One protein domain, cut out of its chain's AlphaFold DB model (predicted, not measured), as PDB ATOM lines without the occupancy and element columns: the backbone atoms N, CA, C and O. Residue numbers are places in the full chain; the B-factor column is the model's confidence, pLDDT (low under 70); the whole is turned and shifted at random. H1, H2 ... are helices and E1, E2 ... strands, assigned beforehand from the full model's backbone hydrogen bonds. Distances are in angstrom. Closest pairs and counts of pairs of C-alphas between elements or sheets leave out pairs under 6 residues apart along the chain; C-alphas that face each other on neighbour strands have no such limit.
ATOM      1  N   THR A  19      40.336 -13.682   2.199       80.75
ATOM      2  CA  THR A  19      39.029 -13.413   2.807       80.75
ATOM      3  C   THR A  19      39.071 -12.175   3.705       80.75
ATOM      4  O   THR A  19      38.250 -11.277   3.526       80.75
ATOM      5  N   GLU A  20      40.069 -12.053   4.586       85.12
ATOM      6  CA  GLU A  20      40.262 -10.830   5.378       85.12
ATOM      7  C   GLU A  20      40.482  -9.604   4.491       85.12
ATOM      8  O   GLU A  20      39.855  -8.575   4.720       85.12
ATOM      9  N   ILE A  21      41.336  -9.705   3.462       86.38
ATOM     10  CA  ILE A  21      41.630  -8.585   2.553       86.38
ATOM     11  C   ILE A  21      40.374  -8.149   1.795       86.38
ATOM     12  O   ILE A  21      40.133  -6.954   1.658       86.38
ATOM     13  N   SER A  22      39.551  -9.091   1.333       84.00
ATOM     14  CA  SER A  22      38.295  -8.775   0.634       84.00
ATOM     15  C   SER A  22      37.295  -8.043   1.528       84.00
ATOM     16  O   SER A  22      36.500  -7.245   1.038       84.00
ATOM     17  N   ALA A  23      37.336  -8.310   2.835       86.31
ATOM     18  CA  ALA A  23      36.478  -7.673   3.826       86.31
ATOM     19  C   ALA A  23      37.001  -6.300   4.298       86.31
ATOM     20  O   ALA A  23      36.267  -5.574   4.974       86.31
ATOM     21  N   LEU A  24      38.238  -5.919   3.951       86.69
ATOM     22  CA  LEU A  24      38.794  -4.615   4.312       86.69
ATOM     23  C   LEU A  24      38.039  -3.495   3.585       86.69
ATOM     24  O   LEU A  24      38.113  -3.363   2.363       86.69
ATOM     25  N   LYS A  25      37.345  -2.657   4.358       81.38
ATOM     26  CA  LYS A  25      36.716  -1.425   3.854       81.38
ATOM     27  C   LYS A  25      37.695  -0.255   3.827       81.38
ATOM     28  O   LYS A  25      37.703   0.504   2.862       81.38
ATOM     29  N   ASP A  26      38.546  -0.192   4.847       79.00
ATOM     30  CA  ASP A  26      39.588   0.811   5.025       79.00
ATOM     31  C   ASP A  26      40.904   0.126   5.411       79.00
ATOM     32  O   ASP A  26      40.928  -0.893   6.106       79.00
ATOM     33  N   SER A  27      42.018   0.683   4.943       84.12
ATOM     34  CA  SER A  27      43.367   0.214   5.252       84.12
ATOM     35  C   SER A  27      44.312   1.408   5.337       84.12
ATOM     36  O   SER A  27      44.128   2.411   4.641       84.12
ATOM     37  N   ARG A  28      45.337   1.299   6.186       86.06
ATOM     38  CA  ARG A  28      46.414   2.294   6.296       86.06
ATOM     39  C   ARG A  28      47.612   1.990   5.393       86.06
ATOM     40  O   ARG A  28      48.506   2.820   5.329       86.06
ATOM     41  N   ALA A  29      47.633   0.836   4.731       91.25
ATOM     42  CA  ALA A  29      48.751   0.423   3.889       91.25
ATOM     43  C   ALA A  29      48.844   1.270   2.612       91.25
ATOM     44  O   ALA A  29      47.842   1.482   1.945       91.25
ATOM     45  N   ASP A  30      50.039   1.684   2.205       91.69
ATOM     46  CA  ASP A  30      50.206   2.394   0.925       91.69
ATOM     47  C   ASP A  30      50.018   1.460  -0.281       91.69
ATOM     48  O   ASP A  30      49.622   1.889  -1.368       91.69
ATOM     49  N   LEU A  31      50.281   0.164  -0.080       92.06
ATOM     50  CA  LEU A  31      50.204  -0.884  -1.091       92.06
ATOM     51  C   LEU A  31      49.488  -2.123  -0.549       92.06
ATOM     52  O   LEU A  31      49.816  -2.626   0.526       92.06
ATOM     53  N   ILE A  32      48.566  -2.667  -1.339       92.25
ATOM     54  CA  ILE A  32      47.918  -3.959  -1.090       92.25
ATOM     55  C   ILE A  32      48.192  -4.868  -2.280       92.25
ATOM     56  O   ILE A  32      47.803  -4.562  -3.403       92.25
ATOM     57  N   ILE A  33      48.839  -6.005  -2.034       91.94
ATOM     58  CA  ILE A  33      49.074  -7.046  -3.041       91.94
ATOM     59  C   ILE A  33      48.205  -8.236  -2.668       91.94
ATOM     60  O   ILE A  33      48.370  -8.815  -1.597       91.94
ATOM     61  N   THR A  34      47.256  -8.590  -3.527       90.88
ATOM     62  CA  THR A  34      46.276  -9.625  -3.204       90.88
ATOM     63  C   THR A  34      45.801 -10.372  -4.439       90.88
ATOM     64  O   THR A  34      45.793  -9.852  -5.552       90.88
ATOM     65  N   TYR A  35      45.381 -11.614  -4.230       88.12
ATOM     66  CA  TYR A  35      44.635 -12.381  -5.224       88.12
ATOM     67  C   TYR A  35      43.128 -12.121  -5.152       88.12
ATOM     68  O   TYR A  35      42.383 -12.497  -6.056       88.12
ATOM     69  N   ALA A  36      42.681 -11.516  -4.056       85.25
ATOM     70  CA  ALA A  36      41.284 -11.265  -3.781       85.25
ATOM     71  C   ALA A  36      40.796  -9.989  -4.481       85.25
ATOM     72  O   ALA A  36      41.581  -9.111  -4.843       85.25
ATOM     73  N   ASN A  37      39.481  -9.868  -4.653       82.44
ATOM     74  CA  ASN A  37      38.892  -8.657  -5.209       82.44
ATOM     75  C   ASN A  37      38.754  -7.597  -4.108       82.44
ATOM     76  O   ASN A  37      37.749  -7.556  -3.401       82.44
ATOM     77  N   PHE A  38      39.777  -6.761  -3.945       88.19
ATOM     78  CA  PHE A  38      39.773  -5.679  -2.966       88.19
ATOM     79  C   PHE A  38      39.040  -4.445  -3.513       88.19
ATOM     80  O   PHE A  38      39.234  -4.049  -4.662       88.19
ATOM     81  N   LYS A  39      38.184  -3.846  -2.677       85.75
ATOM     82  CA  LYS A  39      37.339  -2.687  -3.017       85.75
ATOM     83  C   LYS A  39      37.386  -1.589  -1.946       85.75
ATOM     84  O   LYS A  39      36.390  -0.901  -1.728       85.75
ATOM     85  N   GLY A  40      38.502  -1.461  -1.228       86.56
ATOM     86  CA  GLY A  40      38.634  -0.446  -0.182       86.56
ATOM     87  C   GLY A  40      38.601   0.975  -0.745       86.56
ATOM     88  O   GLY A  40      39.053   1.229  -1.864       86.56
ATOM     89  N   LYS A  41      38.053   1.909   0.036       88.62
ATOM     90  CA  LYS A  41      37.950   3.317  -0.368       88.62
ATOM     91  C   LYS A  41      39.329   3.977  -0.395       88.62
ATOM     92  O   LYS A  41      40.166   3.708   0.460       88.62
ATOM     93  N   GLY A  42      39.546   4.869  -1.361       90.69
ATOM     94  CA  GLY A  42      40.806   5.608  -1.486       90.69
ATOM     95  C   GLY A  42      41.965   4.785  -2.048       90.69
ATOM     96  O   GLY A  42      43.113   5.129  -1.795       90.69
ATOM     97  N   TYR A  43      41.679   3.711  -2.787       93.81
ATOM     98  CA  TYR A  43      42.674   2.926  -3.515       93.81
ATOM     99  C   TYR A  43      42.299   2.813  -4.991       93.81
ATOM    100  O   TYR A  43      41.117   2.754  -5.335       93.81
ATOM    101  N   PHE A  44      43.309   2.688  -5.846       92.25
ATOM    102  CA  PHE A  44      43.152   2.333  -7.253       92.25
ATOM    103  C   PHE A  44      43.961   1.078  -7.584       92.25
ATOM    104  O   PHE A  44      45.006   0.813  -6.986       92.25
ATOM    105  N   GLU A  45      43.472   0.279  -8.532       94.38
ATOM    106  CA  GLU A  45      44.221  -0.862  -9.060       94.38
ATOM    107  C   GLU A  45      45.394  -0.332  -9.892       94.38
ATOM    108  O   GLU A  45      45.199   0.240 -10.961       94.38
ATOM    109  N   SER A  46      46.616  -0.487  -9.386       93.31
ATOM    110  CA  SER A  46      47.820   0.049 -10.023       93.31
ATOM    111  C   SER A  46      48.501  -0.956 -10.949       93.31
ATOM    112  O   SER A  46      49.232  -0.562 -11.855       93.31
ATOM    113  N   SER A  47      48.284  -2.262 -10.748       93.19
ATOM    114  CA  SER A  47      48.730  -3.283 -11.704       93.19
ATOM    115  C   SER A  47      48.044  -4.634 -11.512       93.19
ATOM    116  O   SER A  47      47.677  -5.015 -10.399       93.19
ATOM    117  N   VAL A  48      47.992  -5.402 -12.603       93.88
ATOM    118  CA  VAL A  48      47.702  -6.840 -12.599       93.88
ATOM    119  C   VAL A  48      48.948  -7.587 -13.045       93.88
ATOM    120  O   VAL A  48      49.555  -7.267 -14.068       93.88
ATOM    121  N   LYS A  49      49.330  -8.604 -12.283       93.69
ATOM    122  CA  LYS A  49      50.429  -9.509 -12.614       93.69
ATOM    123  C   LYS A  49      49.971 -10.950 -12.464       93.69
ATOM    124  O   LYS A  49      48.885 -11.232 -11.968       93.69
ATOM    125  N   TYR A  50      50.809 -11.872 -12.919       92.81
ATOM    126  CA  TYR A  50      50.488 -13.290 -12.936       92.81
ATOM    127  C   TYR A  50      51.599 -14.087 -12.277       92.81
ATOM    128  O   TYR A  50      52.777 -13.875 -12.563       92.81
ATOM    129  N   LEU A  51      51.208 -15.011 -11.408       93.06
ATOM    130  CA  LEU A  51      52.090 -16.036 -10.884       93.06
ATOM    131  C   LEU A  51      51.965 -17.288 -11.753       93.06
ATOM    132  O   LEU A  51      50.859 -17.788 -11.961       93.06
ATOM    133  N   TYR A 137      47.223 -11.874  -9.734       92.38
ATOM    134  CA  TYR A 137      47.208 -11.075  -8.517       92.38
ATOM    135  C   TYR A 137      47.258  -9.597  -8.874       92.38
ATOM    136  O   TYR A 137      47.798  -9.190  -9.906       92.38
ATOM    137  N   LYS A 138      46.669  -8.795  -8.003       93.19
ATOM    138  CA  LYS A 138      46.484  -7.367  -8.195       93.19
ATOM    139  C   LYS A 138      47.280  -6.608  -7.158       93.19
ATOM    140  O   LYS A 138      47.435  -7.059  -6.023       93.19
ATOM    141  N   THR A 139      47.786  -5.457  -7.569       93.94
ATOM    142  CA  THR A 139      48.338  -4.462  -6.658       93.94
ATOM    143  C   THR A 139      47.410  -3.264  -6.651       93.94
ATOM    144  O   THR A 139      47.046  -2.761  -7.714       93.94
ATOM    145  N   TYR A 140      47.044  -2.818  -5.460       93.94
ATOM    146  CA  TYR A 140      46.287  -1.602  -5.231       93.94
ATOM    147  C   TYR A 140      47.180  -0.603  -4.513       93.94
ATOM    148  O   TYR A 140      47.867  -0.970  -3.557       93.94
ATOM    149  N   SER A 141      47.165   0.637  -4.981       93.88
ATOM    150  CA  SER A 141      47.906   1.743  -4.382       93.88
ATOM    151  C   SER A 141      46.930   2.734  -3.767       93.88
ATOM    152  O   SER A 141      45.841   2.942  -4.308       93.88
ATOM    153  N   LYS A 142      47.304   3.320  -2.633       93.25
ATOM    154  CA  LYS A 142      46.503   4.353  -1.981       93.25
ATOM    155  C   LYS A 142      46.517   5.645  -2.808       93.25
ATOM    156  O   LYS A 142      47.538   5.999  -3.394       93.25
ATOM    157  N   ASN A 143      45.383   6.337  -2.858       87.94
ATOM    158  CA  ASN A 143      45.288   7.687  -3.402       87.94
ATOM    159  C   ASN A 143      46.036   8.632  -2.450       87.94
ATOM    160  O   ASN A 143      45.756   8.625  -1.247       87.94
TER     161      ASN A 143
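This is residues 19 to 51 and 137 to 143 of the 144 residues of an uncharacterized protein of Oenococcus sicerae (UniProt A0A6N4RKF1). A small wall of three antiparallel strands, E1, E3 and E2, has the link between E1 and E2, residues 35 to 42, folding back over one face, while the other face is bare. E3 sits in the middle between E1 and E2, and a short helix, H1, lies off the E1 edge near the end of E1. The printed part has 40 residues, with one named helix and three named strands in the order H1, E1, E2, E3 along the chain; the class is mixed, helices and strands. The whole is compact, with a radius of gyration of the C-alphas of 9.3 A, and its C-alphas span 26 by 22 by 13 A.

E2, residues 43 to 51, is the longest strand and measures 22.4 A from first to last C-alpha; it bends by 54 degrees at residue 46. E3, residues 137 to 142, measures 16.8 A and ends at C-alpha 142 at (46.503, 4.353, -1.981). E1, residues 31 to 34, measures 9.8 A and begins at C-alpha 31 at (50.204, -0.884, -1.091). H1, residues 19 to 23, measures 6.4 A and begins at C-alpha 19 at (39.029, -13.413, 2.807).

The sheet runs E1, E3, E2, with E1 and E2 as edge strands and E3 as the inner strand. E3 and E2 are antiparallel, with 156 degrees between their directions; the C-alphas of Tyr 140 and Glu 45 face each other at 4.4 A. Across this pair N 46 and O 139 are 2.9 A apart, and N 137 and O 49 are also 2.9 A apart, both within hydrogen-bond range. E1 and E3 are antiparallel at 158 degrees, and the C-alphas of Ile 33 and Thr 139 face each other at 4.5 A. Here N 32 and O 140 are within hydrogen-bond range at 2.9 A, as are N 140 and O 32 at 2.8 A. E1 and E2 are apart. H1 is not on the sheet, but only just, with 4 pairs of C-alphas within 10 A. The closest C-alphas of H1 and E1 are those of Ile 21 and Thr 34, 7.5 A apart. H1 is apart from E2 and from E3. In H1 every O i to N i+4 pair is within hydrogen-bond range.

The two C-alphas farthest apart are those of Asp 26 and Leu 51, at 26.3 A. Residues 52 to 136 are cut out and not printed; they make up the link from E2 to E3, and C-alphas 51 and 137 stand 7.4 A apart across the cut. The links from H1 to E1, of 7 residues, and from E1 to E2, of 8 residues, are short but not tight. The mean pLDDT of the printed part is 89.4, and no printed residue is under 70.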